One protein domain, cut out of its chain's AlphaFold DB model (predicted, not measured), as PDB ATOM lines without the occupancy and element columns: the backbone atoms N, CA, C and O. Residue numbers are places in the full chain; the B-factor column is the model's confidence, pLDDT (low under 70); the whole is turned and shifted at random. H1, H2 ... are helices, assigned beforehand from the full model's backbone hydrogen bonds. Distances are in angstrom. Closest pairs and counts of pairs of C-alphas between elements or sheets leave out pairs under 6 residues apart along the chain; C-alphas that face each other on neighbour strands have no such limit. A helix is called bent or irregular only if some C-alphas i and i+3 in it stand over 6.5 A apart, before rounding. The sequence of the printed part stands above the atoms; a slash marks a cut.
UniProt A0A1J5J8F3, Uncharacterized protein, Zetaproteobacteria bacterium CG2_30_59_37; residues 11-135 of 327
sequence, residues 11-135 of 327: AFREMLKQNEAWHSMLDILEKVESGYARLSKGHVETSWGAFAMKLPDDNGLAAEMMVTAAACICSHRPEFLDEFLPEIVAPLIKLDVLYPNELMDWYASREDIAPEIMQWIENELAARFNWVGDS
ATOM      1  N   ALA A  11      27.788  41.368 231.759       76.94
ATOM      2  CA  ALA A  11      29.231  41.415 231.509       76.94
ATOM      3  C   ALA A  11      29.885  40.019 231.538       76.94
ATOM      4  O   ALA A  11      30.728  39.714 230.698       76.94
ATOM      5  N   PHE A  12      29.452  39.155 232.462       81.06
ATOM      6  CA  PHE A  12      29.934  37.776 232.563       81.06
ATOM      7  C   PHE A  12      29.499  36.949 231.348       81.06
ATOM      8  O   PHE A  12      30.311  36.250 230.748       81.06
ATOM      9  N   ARG A  13      28.240  37.099 230.916       84.25
ATOM     10  CA  ARG A  13      27.711  36.452 229.711       84.25
ATOM     11  C   ARG A  13      28.504  36.839 228.464       84.25
ATOM     12  O   ARG A  13      28.890  35.965 227.696       84.25
ATOM     13  N   GLU A  14      28.752  38.131 228.258       83.44
ATOM     14  CA  GLU A  14      29.507  38.604 227.092       83.44
ATOM     15  C   GLU A  14      30.959  38.120 227.114       83.44
ATOM     16  O   GLU A  14      31.479  37.696 226.083       83.44
ATOM     17  N   MET A  15      31.587  38.075 228.288       83.00
ATOM     18  CA  MET A  15      32.919  37.490 228.442       83.00
ATOM     19  C   MET A  15      32.939  35.996 228.077       83.00
ATOM     20  O   MET A  15      33.819  35.559 227.336       83.00
ATOM     21  N   LEU A  16      31.961  35.208 228.541       84.38
ATOM     22  CA  LEU A  16      31.860  33.791 228.177       84.38
ATOM     23  C   LEU A  16      31.616  33.595 226.673       84.38
ATOM     24  O   LEU A  16      32.183  32.679 226.085       84.38
ATOM     25  N   LYS A  17      30.820  34.458 226.028       87.19
ATOM     26  CA  LYS A  17      30.586  34.411 224.570       87.19
ATOM     27  C   LYS A  17      31.849  34.683 223.760       87.19
ATOM     28  O   LYS A  17      32.037  34.070 222.712       87.19
ATOM     29  N   GLN A  18      32.693  35.601 224.224       84.94
ATOM     30  CA  GLN A  18      33.919  35.993 223.525       84.94
ATOM     31  C   GLN A  18      34.991  34.897 223.540       84.94
ATOM     32  O   GLN A  18      35.893  34.922 222.704       84.94
ATOM     33  N   ASN A  19      34.889  33.925 224.449       80.88
ATOM     34  CA  ASN A  19      35.836  32.829 224.564       80.88
ATOM     35  C   ASN A  19      35.178  31.495 224.183       80.88
ATOM     36  O   ASN A  19      34.470  30.890 224.988       80.88
ATOM     37  N   GLU A  20      35.465  30.998 222.974       83.06
ATOM     38  CA  GLU A  20      34.975  29.690 222.491       83.06
ATOM     39  C   GLU A  20      35.253  28.557 223.481       83.06
ATOM     40  O   GLU A  20      34.476  27.612 223.630       83.06
ATOM     41  N   ALA A  21      36.355  28.669 224.217       75.25
ATOM     42  CA  ALA A  21      36.776  27.667 225.168       75.25
ATOM     43  C   ALA A  21      35.814  27.552 226.375       75.25
ATOM     44  O   ALA A  21      35.818  26.507 227.031       75.25
ATOM     45  N   TRP A  22      34.983  28.571 226.622       81.88
ATOM     46  CA  TRP A  22      34.017  28.670 227.720       81.88
ATOM     47  C   TRP A  22      32.549  28.551 227.276       81.88
ATOM     48  O   TRP A  22      31.652  28.588 228.120       81.88
ATOM     49  N   HIS A  23      32.279  28.342 225.982       85.69
ATOM     50  CA  HIS A  23      30.912  28.205 225.454       85.69
ATOM     51  C   HIS A  23      30.119  27.069 226.104       85.69
ATOM     52  O   HIS A  23      28.913  27.201 226.284       85.69
ATOM     53  N   SER A  24      30.776  25.981 226.516       85.12
ATOM     54  CA  SER A  24      30.110  24.890 227.238       85.12
ATOM     55  C   SER A  24      29.565  25.334 228.596       85.12
ATOM     56  O   SER A  24      28.489  24.901 228.992       85.12
ATOM     57  N   MET A  25      30.283  26.211 229.306       87.69
ATOM     58  CA  MET A  25      29.806  26.773 230.569       87.69
ATOM     59  C   MET A  25      28.639  27.727 230.322       87.69
ATOM     60  O   MET A  25      27.630  27.651 231.013       87.69
ATOM     61  N   LEU A  26      28.741  28.575 229.295       88.00
ATOM     62  CA  LEU A  26      27.649  29.465 228.907       88.00
ATOM     63  C   LEU A  26      26.368  28.692 228.567       88.00
ATOM     64  O   LEU A  26      25.311  29.026 229.086       88.00
ATOM     65  N   ASP A  27      26.469  27.638 227.757       88.31
ATOM     66  CA  ASP A  27      25.331  26.791 227.378       88.31
ATOM     67  C   ASP A  27      24.670  26.147 228.607       88.31
ATOM     68  O   ASP A  27      23.444  26.100 228.705       88.31
ATOM     69  N   ILE A  28      25.458  25.715 229.599       87.19
ATOM     70  CA  ILE A  28      24.905  25.258 230.878       87.19
ATOM     71  C   ILE A  28      24.164  26.378 231.583       87.19
ATOM     72  O   ILE A  28      23.016  26.173 231.960       87.19
ATOM     73  N   LEU A  29      24.794  27.534 231.768       85.88
ATOM     74  CA  LEU A  29      24.189  28.638 232.502       85.88
ATOM     75  C   LEU A  29      22.881  29.092 231.843       85.88
ATOM     76  O   LEU A  29      21.895  29.300 232.541       85.88
ATOM     77  N   GLU A  30      22.829  29.167 230.513       88.81
ATOM     78  CA  GLU A  30      21.623  29.543 229.767       88.81
ATOM     79  C   GLU A  30      20.528  28.472 229.857       88.81
ATOM     80  O   GLU A  30      19.349  28.784 230.037       88.81
ATOM     81  N   LYS A  31      20.897  27.188 229.796       86.38
ATOM     82  CA  LYS A  31      19.951  26.084 230.006       86.38
ATOM     83  C   LYS A  31      19.406  26.080 231.431       86.38
ATOM     84  O   LYS A  31      18.203  25.903 231.610       86.38
ATOM     85  N   VAL A  32      20.268  26.288 232.420       82.56
ATOM     86  CA  VAL A  32      19.903  26.416 233.830       82.56
ATOM     87  C   VAL A  32      18.933  27.594 234.010       82.56
ATOM     88  O   VAL A  32      17.850  27.395 234.552       82.56
ATOM     89  N   GLU A  33      19.250  28.760 233.440       83.44
ATOM     90  CA  GLU A  33      18.427  29.974 233.506       83.44
ATOM     91  C   GLU A  33      17.059  29.824 232.828       83.44
ATOM     92  O   GLU A  33      16.047  30.316 233.324       83.44
ATOM     93  N   SER A  34      17.002  29.082 231.719       83.19
ATOM     94  CA  SER A  34      15.754  28.768 231.011       83.19
ATOM     95  C   SER A  34      14.862  27.739 231.725       83.19
ATOM     96  O   SER A  34      13.772  27.430 231.238       83.19
ATOM     97  N   GLY A  35      15.316  27.170 232.850       72.06
ATOM     98  CA  GLY A  35      14.613  26.103 233.565       72.06
ATOM     99  C   GLY A  35      14.666  24.752 232.845       72.06
ATOM    100  O   GLY A  35      13.745  23.939 232.967       72.06
ATOM    101  N   TYR A  36      15.720  24.485 232.066       75.38
ATOM    102  CA  TYR A  36      15.856  23.235 231.320       75.38
ATOM    103  C   TYR A  36      16.021  22.035 232.267       75.38
ATOM    104  O   TYR A  36      17.108  21.723 232.757       75.38
ATOM    105  N   ALA A  37      14.927  21.300 232.475       61.50
ATOM    106  CA  ALA A  37      14.813  20.232 233.472       61.50
ATOM    107  C   ALA A  37      15.726  19.003 233.256       61.50
ATOM    108  O   ALA A  37      15.763  18.115 234.102       61.50
ATOM    109  N   ARG A  38      16.447  18.900 232.128       66.94
ATOM    110  CA  ARG A  38      17.264  17.715 231.778       66.94
ATOM    111  C   ARG A  38      18.771  17.890 231.970       66.94
ATOM    112  O   ARG A  38      19.535  17.030 231.537       66.94
ATOM    113  N   LEU A  39      19.224  18.968 232.602       77.06
ATOM    114  CA  LEU A  39      20.632  19.096 232.985       77.06
ATOM    115  C   LEU A  39      20.966  18.106 234.103       77.06
ATOM    116  O   LEU A  39      20.600  18.313 235.263       77.06
ATOM    117  N   SER A  40      21.640  17.014 233.745       81.62
ATOM    118  CA  SER A  40      22.138  16.036 234.709       81.62
ATOM    119  C   SER A  40      23.371  16.567 235.443       81.62
ATOM    120  O   SER A  40      24.163  17.321 234.876       81.62
ATOM    121  N   LYS A  41      23.563  16.115 236.687       78.62
ATOM    122  CA  LYS A  41      24.742  16.427 237.512       78.62
ATOM    123  C   LYS A  41      26.058  16.177 236.762       78.62
ATOM    124  O   LYS A  41      26.869  17.082 236.634       78.62
ATOM    125  N   GLY A  42      26.200  15.004 236.140       82.38
ATOM    126  CA  GLY A  42      27.415  14.659 235.392       82.38
ATOM    127  C   GLY A  42      27.705  15.575 234.194       82.38
ATOM    128  O   GLY A  42      28.864  15.767 233.831       82.38
ATOM    129  N   HIS A  43      26.681  16.183 233.583       82.44
ATOM    130  CA  HIS A  43      26.890  17.156 232.506       82.44
ATOM    131  C   HIS A  43      27.438  18.488 233.036       82.44
ATOM    132  O   HIS A  43      28.320  19.080 232.407       82.44
ATOM    133  N   VAL A  44      26.947  18.922 234.204       82.50
ATOM    134  CA  VAL A  44      27.451  20.097 234.928       82.50
ATOM    135  C   VAL A  44      28.907  19.889 235.322       82.50
ATOM    136  O   VAL A  44      29.747  20.705 234.956       82.50
ATOM    137  N   GLU A  45      29.235  18.760 235.946       82.75
ATOM    138  CA  GLU A  45      30.602  18.432 236.374       82.75
ATOM    139  C   GLU A  45      31.591  18.354 235.203       82.75
ATOM    140  O   GLU A  45      32.692  18.897 235.274       82.75
ATOM    141  N   THR A  46      31.195  17.731 234.089       82.56
ATOM    142  CA  THR A  46      32.061  17.613 232.903       82.56
ATOM    143  C   THR A  46      32.381  18.985 232.309       82.56
ATOM    144  O   THR A  46      33.534  19.290 231.998       82.56
ATOM    145  N   SER A  47      31.364  19.834 232.162       82.81
ATOM    146  CA  SER A  47      31.538  21.180 231.607       82.81
ATOM    147  C   SER A  47      32.271  22.103 232.576       82.81
ATOM    148  O   SER A  47      33.034  22.961 232.136       82.81
ATOM    149  N   TRP A  48      32.087  21.892 233.879       83.56
ATOM    150  CA  TRP A  48      32.842  22.560 234.929       83.56
ATOM    151  C   TRP A  48      34.329  22.233 234.856       83.56
ATOM    152  O   TRP A  48      35.146  23.148 234.811       83.56
ATOM    153  N   GLY A  49      34.696  20.952 234.762       79.50
ATOM    154  CA  GLY A  49      36.094  20.541 234.621       79.50
ATOM    155  C   GLY A  49      36.758  21.160 233.389       79.50
ATOM    156  O   GLY A  49      37.867  21.684 233.478       79.50
ATOM    157  N   ALA A  50      36.052  21.179 232.254       79.00
ATOM    158  CA  ALA A  50      36.538  21.823 231.035       79.00
ATOM    159  C   ALA A  50      36.709  23.343 231.194       79.00
ATOM    160  O   ALA A  50      37.680  23.900 230.690       79.00
ATOM    161  N   PHE A  51      35.782  24.007 231.888       79.81
ATOM    162  CA  PHE A  51      35.848  25.437 232.180       79.81
ATOM    163  C   PHE A  51      37.017  25.775 233.112       79.81
ATOM    164  O   PHE A  51      37.827  26.632 232.772       79.81
ATOM    165  N   ALA A  52      37.156  25.050 234.224       77.81
ATOM    166  CA  ALA A  52      38.188  25.277 235.231       77.81
ATOM    167  C   ALA A  52      39.610  25.129 234.665       77.81
ATOM    168  O   ALA A  52      40.479  25.938 234.968       77.81
ATOM    169  N   MET A  53      39.841  24.154 233.777       78.00
ATOM    170  CA  MET A  53      41.139  23.963 233.105       78.00
ATOM    171  C   MET A  53      41.528  25.096 232.147       78.00
ATOM    172  O   MET A  53      42.668  25.149 231.693       78.00
ATOM    173  N   LYS A  54      40.577  25.958 231.779       77.12
ATOM    174  CA  LYS A  54      40.749  27.034 230.796       77.12
ATOM    175  C   LYS A  54      40.654  28.418 231.428       77.12
ATOM    176  O   LYS A  54      40.514  29.403 230.700       77.12
ATOM    177  N   LEU A  55      40.635  28.492 232.755       73.88
ATOM    178  CA  LEU A  55      40.683  29.760 233.462       73.88
ATOM    179  C   LEU A  55      42.069  30.400 233.301       73.88
ATOM    180  O   LEU A  55      43.050  29.686 233.090       73.88
ATOM    181  N   PRO A  56      42.148  31.738 233.340       69.69
ATOM    182  CA  PRO A  56      43.422  32.439 233.269       69.69
ATOM    183  C   PRO A  56      44.316  32.091 234.470       69.69
ATOM    184  O   PRO A  56      43.816  31.816 235.555       69.69
ATOM    185  N   ASP A  57      45.635  32.196 234.286       69.94
ATOM    186  CA  ASP A  57      46.627  32.025 235.365       69.94
ATOM    187  C   ASP A  57      46.538  33.133 236.440       69.94
ATOM    188  O   ASP A  57      47.172  33.051 237.492       69.94
ATOM    189  N   ASP A  58      45.762  34.192 236.177       72.06
ATOM    190  CA  ASP A  58      45.389  35.181 237.184       72.06
ATOM    191  C   ASP A  58      44.395  34.557 238.169       72.06
ATOM    192  O   ASP A  58      43.190  34.459 237.910       72.06
ATOM    193  N   ASN A  59      44.934  34.149 239.315       72.44
ATOM    194  CA  ASN A  59      44.203  33.487 240.386       72.44
ATOM    195  C   ASN A  59      42.959  34.276 240.845       72.44
ATOM    196  O   ASN A  59      41.927  33.664 241.120       72.44
ATOM    197  N   GLY A  60      43.020  35.612 240.894       71.31
ATOM    198  CA  GLY A  60      41.913  36.439 241.383       71.31
ATOM    199  C   GLY A  60      40.741  36.470 240.404       71.31
ATOM    200  O   GLY A  60      39.596  36.213 240.782       71.31
ATOM    201  N   LEU A  61      41.030  36.707 239.121       70.88
ATOM    202  CA  LEU A  61      40.006  36.692 238.074       70.88
ATOM    203  C   LEU A  61      39.414  35.285 237.891       70.88
ATOM    204  O   LEU A  61      38.201  35.136 237.748       70.88
ATOM    205  N   ALA A  62      40.252  34.246 237.942       73.25
ATOM    206  CA  ALA A  62      39.806  32.857 237.881       73.25
ATOM    207  C   ALA A  62      38.830  32.520 239.019       73.25
ATOM    208  O   ALA A  62      37.785  31.910 238.777       73.25
ATOM    209  N   ALA A  63      39.120  32.966 240.242       76.12
ATOM    210  CA  ALA A  63      38.248  32.758 241.391       76.12
ATOM    211  C   ALA A  63      36.908  33.482 241.261       76.12
ATOM    212  O   ALA A  63      35.866  32.861 241.481       76.12
ATOM    213  N   GLU A  64      36.906  34.751 240.843       79.06
ATOM    214  CA  GLU A  64      35.662  35.495 240.610       79.06
ATOM    215  C   GLU A  64      34.786  34.786 239.568       79.06
ATOM    216  O   GLU A  64      33.574  34.628 239.756       79.06
ATOM    217  N   MET A  65      35.393  34.298 238.485       79.06
ATOM    218  CA  MET A  65      34.693  33.567 237.431       79.06
ATOM    219  C   MET A  65      34.102  32.242 237.922       79.06
ATOM    220  O   MET A  65      32.951  31.933 237.596       79.06
ATOM    221  N   MET A  66      34.856  31.471 238.711       83.06
ATOM    222  CA  MET A  66      34.368  30.228 239.314       83.06
ATOM    223  C   MET A  66      33.203  30.505 240.262       83.06
ATOM    224  O   MET A  66      32.133  29.923 240.104       83.06
ATOM    225  N   VAL A  67      33.357  31.435 241.201       82.62
ATOM    226  CA  VAL A  67      32.301  31.751 242.171       82.62
ATOM    227  C   VAL A  67      31.043  32.267 241.469       82.62
ATOM    228  O   VAL A  67      29.942  31.822 241.791       82.62
ATOM    229  N   THR A  68      31.185  33.111 240.441       82.06
ATOM    230  CA  THR A  68      30.045  33.614 239.652       82.06
ATOM    231  C   THR A  68      29.284  32.481 238.960       82.06
ATOM    232  O   THR A  68      28.054  32.421 239.038       82.06
ATOM    233  N   ALA A  69      29.999  31.567 238.296       83.69
ATOM    234  CA  ALA A  69      29.384  30.425 237.625       83.69
ATOM    235  C   ALA A  69      28.696  29.482 238.627       83.69
ATOM    236  O   ALA A  69      27.566  29.054 238.390       83.69
ATOM    237  N   ALA A  70      29.344  29.207 239.763       84.12
ATOM    238  CA  ALA A  70      28.801  28.367 240.825       84.12
ATOM    239  C   ALA A  70      27.515  28.960 241.415       84.12
ATOM    240  O   ALA A  70      26.506  28.264 241.503       84.12
ATOM    241  N   ALA A  71      27.519  30.256 241.741       79.88
ATOM    242  CA  ALA A  71      26.357  30.956 242.281       79.88
ATOM    243  C   ALA A  71      25.155  30.884 241.327       79.88
ATOM    244  O   ALA A  71      24.057  30.534 241.759       79.88
ATOM    245  N   CYS A  72      25.372  31.127 240.029       79.81
ATOM    246  CA  CYS A  72      24.319  31.021 239.016       79.81
ATOM    247  C   CYS A  72      23.761  29.592 238.917       79.81
ATOM    248  O   CYS A  72      22.550  29.400 238.857       79.81
ATOM    249  N   ILE A  73      24.617  28.566 238.921       82.94
ATOM    250  CA  ILE A  73      24.152  27.170 238.883       82.94
ATOM    251  C   ILE A  73      23.305  26.868 240.123       82.94
ATOM    252  O   ILE A  73      22.175  26.392 240.003       82.94
ATOM    253  N   CYS A  74      23.824  27.188 241.305       81.75
ATOM    254  CA  CYS A  74      23.195  26.877 242.579       81.75
ATOM    255  C   CYS A  74      21.885  27.644 242.827       81.75
ATOM    256  O   CYS A  74      20.989  27.095 243.459       81.75
ATOM    257  N   SER A  75      21.709  28.865 242.309       78.31
ATOM    258  CA  SER A  75      20.443  29.599 242.483       78.31
ATOM    259  C   SER A  75      19.271  28.982 241.731       78.31
ATOM    260  O   SER A  75      18.125  29.082 242.158       78.31
ATOM    261  N   HIS A  76      19.547  28.370 240.583       79.38
ATOM    262  CA  HIS A  76      18.537  27.715 239.750       79.38
ATOM    263  C   HIS A  76      18.400  26.225 240.059       79.38
ATOM    264  O   HIS A  76      17.381  25.614 239.741       79.38
ATOM    265  N   ARG A  77      19.432  25.631 240.659       80.38
ATOM    266  CA  ARG A  77      19.495  24.222 241.054       80.38
ATOM    267  C   ARG A  77      19.993  24.114 242.503       80.38
ATOM    268  O   ARG A  77      21.142  23.716 242.722       80.38
ATOM    269  N   PRO A  78      19.160  24.488 243.497       78.62
ATOM    270  CA  PRO A  78      19.551  24.519 244.907       78.62
ATOM    271  C   PRO A  78      20.045  23.175 245.441       78.62
ATOM    272  O   PRO A  78      20.816  23.146 246.391       78.62
ATOM    273  N   GLU A  79      19.667  22.058 244.815       81.25
ATOM    274  CA  GLU A  79      20.174  20.731 245.172       81.25
ATOM    275  C   GLU A  79      21.694  20.572 244.992       81.25
ATOM    276  O   GLU A  79      22.270  19.637 245.539       81.25
ATOM    277  N   PHE A  80      22.352  21.461 244.238       80.38
ATOM    278  CA  PHE A  80      23.809  21.469 244.103       80.38
ATOM    279  C   PHE A  80      24.516  22.284 245.191       80.38
ATOM    280  O   PHE A  80      25.737  22.200 245.274       80.38
ATOM    281  N   LEU A  81      23.806  23.060 246.017       78.69
ATOM    282  CA  LEU A  81      24.430  23.942 247.015       78.69
ATOM    283  C   LEU A  81      25.360  23.187 247.968       78.69
ATOM    284  O   LEU A  81      26.517  23.567 248.107       78.69
ATOM    285  N   ASP A  82      24.880  22.096 248.563       74.50
ATOM    286  CA  ASP A  82      25.604  21.401 249.635       74.50
ATOM    287  C   ASP A  82      26.827  20.610 249.149       74.50
ATOM    288  O   ASP A  82      27.776  20.407 249.904       74.50
ATOM    289  N   GLU A  83      26.823  20.160 247.894       76.44
ATOM    290  CA  GLU A  83      27.900  19.331 247.341       76.44
ATOM    291  C   GLU A  83      28.847  20.135 246.444       76.44
ATOM    292  O   GLU A  83      30.062  20.031 246.573       76.44
ATOM    293  N   PHE A  84      28.311  20.976 245.559       76.81
ATOM    294  CA  PHE A  84      29.080  21.613 244.489       76.81
ATOM    295  C   PHE A  84      29.774  22.900 244.941       76.81
ATOM    296  O   PHE A  84      30.955  23.110 244.666       76.81
ATOM    297  N   LEU A  85      29.065  23.765 245.671       77.50
ATOM    298  CA  LEU A  85      29.614  25.043 246.120       77.50
ATOM    299  C   LEU A  85      30.840  24.891 247.051       77.50
ATOM    300  O   LEU A  85      31.821  25.611 246.835       77.50
ATOM    301  N   PRO A  86      30.886  23.953 248.025       74.25
ATOM    302  CA  PRO A  86      32.063  23.810 248.881       74.25
ATOM    303  C   PRO A  86      33.257  23.202 248.145       74.25
ATOM    304  O   PRO A  86      34.394  23.550 248.466       74.25
ATOM    305  N   GLU A  87      33.038  22.338 247.149       76.62
ATOM    306  CA  GLU A  87      34.114  21.812 246.299       76.62
ATOM    307  C   GLU A  87      34.818  22.916 245.501       76.62
ATOM    308  O   GLU A  87      35.998  22.789 245.183       76.62
ATOM    309  N   ILE A  88      34.118  24.018 245.228       78.00
ATOM    310  CA  ILE A  88      34.631  25.155 244.461       78.00
ATOM    311  C   ILE A  88      35.262  26.195 245.378       78.00
ATOM    312  O   ILE A  88      36.385  26.633 245.146       78.00
ATOM    313  N   VAL A  89      34.555  26.584 246.437       76.81
ATOM    314  CA  VAL A  89      34.976  27.673 247.323       76.81
ATOM    315  C   VAL A  89      36.118  27.237 248.246       76.81
ATOM    316  O   VAL A  89      37.058  28.002 248.469       76.81
ATOM    317  N   ALA A  90      36.094  26.005 248.765       70.75
ATOM    318  CA  ALA A  90      37.078  25.587 249.762       70.75
ATOM    319  C   ALA A  90      38.527  25.543 249.236       70.75
ATOM    320  O   ALA A  90      39.419  25.969 249.973       70.75
ATOM    321  N   PRO A  91      38.812  25.066 248.006       69.56
ATOM    322  CA  PRO A  91      40.156  25.152 247.435       69.56
ATOM    323  C   PRO A  91      40.635  26.592 247.234       69.56
ATOM    324  O   PRO A  91      41.793  26.875 247.528       69.56
ATOM    325  N   LEU A  92      39.757  27.502 246.794       73.19
ATOM    326  CA  LEU A  92      40.111  28.908 246.556       73.19
ATOM    327  C   LEU A  92      40.535  29.613 247.849       73.19
ATOM    328  O   LEU A  92      41.517  30.352 247.855       73.19
ATOM    329  N   ILE A  93      39.854  29.318 248.959       68.50
ATOM    330  CA  ILE A  93      40.224  29.847 250.279       68.50
ATOM    331  C   ILE A  93      41.515  29.198 250.787       68.50
ATOM    332  O   ILE A  93      42.403  29.889 251.269       68.50
ATOM    333  N   LYS A  94      41.659  27.871 250.667       66.25
ATOM    334  CA  LYS A  94      42.862  27.152 251.139       66.25
ATOM    335  C   LYS A  94      44.147  27.569 250.426       66.25
ATOM    336  O   LYS A  94      45.221  27.392 250.991       66.25
ATOM    337  N   LEU A  95      44.037  28.032 249.187       65.81
ATOM    338  CA  LEU A  95      45.164  28.480 248.374       65.81
ATOM    339  C   LEU A  95      45.422  29.991 248.495       65.81
ATOM    340  O   LEU A  95      46.230  30.510 247.732       65.81
ATOM    341  N   ASP A  96      44.739  30.687 249.415       63.81
ATOM    342  CA  ASP A  96      44.793  32.148 249.579       63.81
ATOM    343  C   ASP A  96      44.507  32.914 248.271       63.81
ATOM    344  O   ASP A  96      45.006  34.015 248.044       63.81
ATOM    345  N   VAL A  97      43.708  32.311 247.385       68.56
ATOM    346  CA  VAL A  97      43.298  32.912 246.113       68.56
ATOM    347  C   VAL A  97      42.095  33.831 246.312       68.56
ATOM    348  O   VAL A  97      41.984  34.858 245.648       68.56
ATOM    349  N   LEU A  98      41.192  33.448 247.215       72.00
ATOM    350  CA  LEU A  98      40.013  34.222 247.569       72.00
ATOM    351  C   LEU A  98      39.900  34.300 249.085       72.00
ATOM    352  O   LEU A  98      39.781  33.266 249.750       72.00
ATOM    353  N   TYR A  99      39.904  35.510 249.638       72.94
ATOM    354  CA  TYR A  99      39.735  35.666 251.076       72.94
ATOM    355  C   TYR A  99      38.249  35.577 251.477       72.94
ATOM    356  O   TYR A  99      37.377  36.051 250.745       72.94
ATOM    357  N   PRO A 100      37.918  35.012 252.656       72.00
ATOM    358  CA  PRO A 100      36.535  34.905 253.132       72.00
ATOM    359  C   PRO A 100      35.752  36.224 253.123       72.00
ATOM    360  O   PRO A 100      34.579  36.248 252.772       72.00
ATOM    361  N   ASN A 101      36.399  37.338 253.467       70.69
ATOM    362  CA  ASN A 101      35.798  38.672 253.419       70.69
ATOM    363  C   ASN A 101      35.534  39.152 251.985       70.69
ATOM    364  O   ASN A 101      34.525  39.802 251.759       70.69
ATOM    365  N   GLU A 102      36.394  38.822 251.021       70.56
ATOM    366  CA  GLU A 102      36.187  39.168 249.608       70.56
ATOM    367  C   GLU A 102      35.040  38.365 249.001       70.56
ATOM    368  O   GLU A 102      34.232  38.915 248.257       70.56
ATOM    369  N   LEU A 103      34.930  37.085 249.369       73.38
ATOM    370  CA  LEU A 103      33.778  36.256 249.031       73.38
ATOM    371  C   LEU A 103      32.499  36.890 249.593       73.38
ATOM    372  O   LEU A 103      31.553  37.127 248.849       73.38
ATOM    373  N   MET A 104      32.483  37.244 250.880       73.56
ATOM    374  CA  MET A 104      31.320  37.874 251.511       73.56
ATOM    375  C   MET A 104      30.978  39.247 250.921       73.56
ATOM    376  O   MET A 104      29.805  39.515 250.675       73.56
ATOM    377  N   ASP A 105      31.972  40.093 250.643       71.81
ATOM    378  CA  ASP A 105      31.783  41.396 249.995       71.81
ATOM    379  C   ASP A 105      31.239  41.227 248.567       71.81
ATOM    380  O   ASP A 105      30.341  41.964 248.150       71.81
ATOM    381  N   TRP A 106      31.737  40.236 247.820       74.06
ATOM    382  CA  TRP A 106      31.235  39.901 246.489       74.06
ATOM    383  C   TRP A 106      29.766  39.473 246.554       74.06
ATOM    384  O   TRP A 106      28.949  40.018 245.812       74.06
ATOM    385  N   TYR A 107      29.405  38.588 247.487       73.06
ATOM    386  CA  TYR A 107      28.020  38.153 247.690       73.06
ATOM    387  C   TYR A 107      27.113  39.309 248.137       73.06
ATOM    388  O   TYR A 107      26.042  39.500 247.571       73.06
ATOM    389  N   ALA A 108      27.558  40.138 249.084       68.75
ATOM    390  CA  ALA A 108      26.805  41.295 249.569       68.75
ATOM    391  C   ALA A 108      26.612  42.384 248.496       68.75
ATOM    392  O   ALA A 108      25.655  43.155 248.558       68.75
ATOM    393  N   SER A 109      27.505  42.457 247.503       66.12
ATOM    394  CA  SER A 109      27.384  43.385 246.371       66.12
ATOM    395  C   SER A 109      26.340  42.967 245.328       66.12
ATOM    396  O   SER A 109      26.050  43.736 244.408       66.12
ATOM    397  N   ARG A 110      25.780  41.761 245.456       66.00
ATOM    398  CA  ARG A 110      24.869  41.139 244.495       66.00
ATOM    399  C   ARG A 110      23.470  41.041 245.103       66.00
ATOM    400  O   ARG A 110      23.164  40.120 245.852       66.00
ATOM    401  N   GLU A 111      22.610  42.005 244.776       61.94
ATOM    402  CA  GLU A 111      21.212  42.045 245.252       61.94
ATOM    403  C   GLU A 111      20.362  40.861 244.754       61.94
ATOM    404  O   GLU A 111      19.273  40.606 245.265       61.94
ATOM    405  N   ASP A 112      20.846  40.150 243.741       59.16
ATOM    406  CA  ASP A 112      20.188  39.048 243.052       59.16
ATOM    407  C   ASP A 112      20.472  37.671 243.666       59.16
ATOM    408  O   ASP A 112      19.830  36.693 243.278       59.16
ATOM    409  N   ILE A 113      21.387  37.569 244.633       63.34
ATOM    410  CA  ILE A 113      21.708  36.289 245.264       63.34
ATOM    411  C   ILE A 113      20.699  35.952 246.360       63.34
ATOM    412  O   ILE A 113      20.407  36.749 247.249       63.34
ATOM    413  N   ALA A 114      20.192  34.719 246.309       65.81
ATOM    414  CA  ALA A 114      19.272  34.198 247.305       65.81
ATOM    415  C   ALA A 114      19.912  34.228 248.716       65.81
ATOM    416  O   ALA A 114      21.032  33.723 248.879       65.81
ATOM    417  N   PRO A 115      19.228  34.780 249.741       71.62
ATOM    418  CA  PRO A 115      19.750  34.880 251.107       71.62
ATOM    419  C   PRO A 115      20.227  33.546 251.688       71.62
ATOM    420  O   PRO A 115      21.157  33.513 252.487       71.62
ATOM    421  N   GLU A 116      19.627  32.438 251.258       70.56
ATOM    422  CA  GLU A 116      19.993  31.083 251.662       70.56
ATOM    423  C   GLU A 116      21.423  30.719 251.246       70.56
ATOM    424  O   GLU A 116      22.117  30.031 251.989       70.56
ATOM    425  N   ILE A 117      21.891  31.208 250.093       68.19
ATOM    426  CA  ILE A 117      23.262  30.982 249.613       68.19
ATOM    427  C   ILE A 117      24.244  31.790 250.456       68.19
ATOM    428  O   ILE A 117      25.279  31.270 250.864       68.19
ATOM    429  N   MET A 118      23.903  33.043 250.764       72.62
ATOM    430  CA  MET A 118      24.720  33.896 251.628       72.62
ATOM    431  C   MET A 118      24.845  33.292 253.032       72.62
ATOM    432  O   MET A 118      25.951  33.131 253.538       72.62
ATOM    433  N   GLN A 119      23.726  32.865 253.618       76.38
ATOM    434  CA  GLN A 119      23.711  32.223 254.929       76.38
ATOM    435  C   GLN A 119      24.447  30.877 254.928       76.38
ATOM    436  O   GLN A 119      25.126  30.534 255.896       76.38
ATOM    437  N   TRP A 120      24.351  30.109 253.842       77.75
ATOM    438  CA  TRP A 120      25.128  28.884 253.678       77.75
ATOM    439  C   TRP A 120      26.633  29.174 253.656       77.75
ATOM    440  O   TRP A 120      27.390  28.504 254.356       77.75
ATOM    441  N   ILE A 121      27.071  30.207 252.929       71.94
ATOM    442  CA  ILE A 121      28.487  30.593 252.869       71.94
ATOM    443  C   ILE A 121      28.982  31.020 254.239       71.94
ATOM    444  O   ILE A 121      30.043  30.567 254.652       71.94
ATOM    445  N   GLU A 122      28.220  31.829 254.971       74.25
ATOM    446  CA  GLU A 122      28.568  32.214 256.341       74.25
ATOM    447  C   GLU A 122      28.760  30.990 257.241       74.25
ATOM    448  O   GLU A 122      29.760  30.897 257.957       74.25
ATOM    449  N   ASN A 123      27.839  30.025 257.164       77.31
ATOM    450  CA  ASN A 123      27.910  28.791 257.941       77.31
ATOM    451  C   ASN A 123      29.133  27.947 257.570       77.31
ATOM    452  O   ASN A 123      29.809  27.425 258.455       77.31
ATOM    453  N   GLU A 124      29.442  27.817 256.284       74.00
ATOM    454  CA  GLU A 124      30.583  27.032 255.808       74.00
ATOM    455  C   GLU A 124      31.923  27.716 256.080       74.00
ATOM    456  O   GLU A 124      32.888  27.062 256.487       74.00
ATOM    457  N   LEU A 125      31.979  29.042 255.948       68.88
ATOM    458  CA  LEU A 125      33.123  29.845 256.364       68.88
ATOM    459  C   LEU A 125      33.386  29.672 257.864       68.88
ATOM    460  O   LEU A 125      34.521  29.395 258.270       68.88
ATOM    461  N   ALA A 126      32.343  29.764 258.688       69.19
ATOM    462  CA  ALA A 126      32.447  29.563 260.127       69.19
ATOM    463  C   ALA A 126      32.872  28.130 260.482       69.19
ATOM    464  O   ALA A 126      33.807  27.942 261.262       69.19
ATOM    465  N   ALA A 127      32.238  27.120 259.882       71.44
ATOM    466  CA  ALA A 127      32.470  25.713 260.200       71.44
ATOM    467  C   ALA A 127      33.841  25.204 259.736       71.44
ATOM    468  O   ALA A 127      34.475  24.420 260.444       71.44
ATOM    469  N   ARG A 128      34.307  25.613 258.549       66.19
ATOM    470  CA  ARG A 128      35.538  25.070 257.945       66.19
ATOM    471  C   ARG A 128      36.771  25.923 258.175       66.19
ATOM    472  O   ARG A 128      37.876  25.380 258.169       66.19
ATOM    473  N   PHE A 129      36.601  27.228 258.362       63.22
ATOM    474  CA  PHE A 129      37.718  28.171 258.421       63.22
ATOM    475  C   PHE A 129      37.803  28.925 259.752       63.22
ATOM    476  O   PHE A 129      38.647  29.808 259.884       63.22
ATOM    477  N   ASN A 130      36.974  28.575 260.749       63.41
ATOM    478  CA  ASN A 130      36.836  29.319 262.011       63.41
ATOM    479  C   ASN A 130      36.608  30.821 261.776       63.41
ATOM    480  O   ASN A 130      37.049  31.667 262.558       63.41
ATOM    481  N   TRP A 131      35.958  31.156 260.662       62.12
ATOM    482  CA  TRP A 131      35.688  32.532 260.307       62.12
ATOM    483  C   TRP A 131      34.540  33.048 261.173       62.12
ATOM    484  O   TRP A 131      33.415  32.557 261.104       62.12
ATOM    485  N   VAL A 132      34.830  34.039 262.009       54.50
ATOM    486  CA  VAL A 132      33.807  34.795 262.727       54.50
ATOM    487  C   VAL A 132      33.547  36.022 261.876       54.50
ATOM    488  O   VAL A 132      34.370  36.934 261.850       54.50
ATOM    489  N   GLY A 133      32.464  36.003 261.105       48.47
ATOM    490  CA  GLY A 133      32.131  37.134 260.252       48.47
ATOM    491  C   GLY A 133      32.029  38.436 261.034       48.47
ATOM    492  O   GLY A 133      31.625  38.444 262.200       48.47
ATOM    493  N   ASP A 134      32.338  39.551 260.371       47.50
ATOM    494  CA  ASP A 134      32.051  40.898 260.867       47.50
ATOM    495  C   ASP A 134      30.534  41.163 260.809       47.50
ATOM    496  O   ASP A 134      30.058  42.100 260.168       47.50
ATOM    497  N   SER A 135      29.729  40.324 261.466       37.62
ATOM    498  CA  SER A 135      28.330  40.655 261.697       37.62
ATOM    499  C   SER A 135      28.298  41.831 262.673       37.62
ATOM    500  O   SER A 135      28.694  41.738 263.840       37.62
TER     501      SER A 135
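What this domain is: This is residues 11 to 135 of the 327 residues of an uncharacterized protein of Zetaproteobacteria bacterium CG2_30_59_37 (UniProt A0A1J5J8F3). What does this model look like? Three helical hairpins stand in a row along the longest axis: H2 with H3 at one end, H4 with H5 in the middle, and H6 with H7, tilted against them, at the other end. Short H1 packs on residues 22 to 26 of H2, and the third hairpin sits more loosely on the second. What is it made of, and how large is it? The printed part has 125 residues with seven named helices, H1 to H7 in order, and no named strand; its class is all helix. It is compact, with a radius of gyration of the C-alphas of 14.2 A, and rounded, spanning 39 by 32 by 26 A.

Where its parts are: Where do the first helices lie? H1, residues 11 to 18, begins at C-alpha 11 (29.231, 41.415, 231.509). H2 is residues 20 to 33, 19.9 A long, and irregular, C-alphas 21 and 24 being 7.5 A apart. H3, residues 41 to 52, measures 16.3 A. Which come next? H4, residues 59 to 76, is the longest helix by residues and measures 26.3 A, beginning at C-alpha 59 (44.203, 33.487, 240.386). H5, residues 78 to 94, measures 24.3 A; it is irregular, C-alphas 79 and 82 being 7.1 A apart, with a kink of 38 degrees near residue 85. Which are last? H6 is residues 100 to 108, and H7, residues 115 to 129, measures 20.5 A and ends at C-alpha 129 (37.718, 28.171, 258.421).

How they stand to each other: How do H1 to H4 stand? H1 touches H2 at a steep tilt of 47 degrees, the closest C-alphas being those of Leu 16 and Trp 22, 5.6 A apart. H2, H3 and H4 form an up-and-down bundle, each helix running against the one before it. H2 and H3 are a hairpin, with the C-alphas of Trp 22 and Phe 51 closest at 5.8 A, while H4 touches H2 with residues 69 to 76 alone, closest at Val 32 and His 76, 6.2 A between C-alphas. What follows H4? H4 and H5 are a hairpin at a shallow tilt of 13 degrees, the closest C-alphas, of Cys 74 and Leu 81, 5.5 A apart. H6 and H7 are another, closest at the C-alphas of Tyr 107 and Met 118, 6.7 A. H7 is close to H5 but not clearly touching, with the C-alphas of Leu 81 and Ile 117 closest at 7.6 A. What do the backbones show? Every O i to N i+4 pair is within hydrogen-bond range in H1, H3, H6 and H7, against 8 of 10 in H2, 13 of 14 in H4 and 6 of 13 in H5, where 6 of 14 O i to N i+3 pairs are.

The domain as a whole: How far does it reach? The two C-alphas farthest apart, of Glu 20 and Ser 135, are 41.2 A apart. Is it continuous? The printed part has no cut and no long link. Where is confidence low? The mean pLDDT of the printed part is 75.3, and 28 residues are under 70, among them 93 to 97, 108 to 114 and 128 to 135.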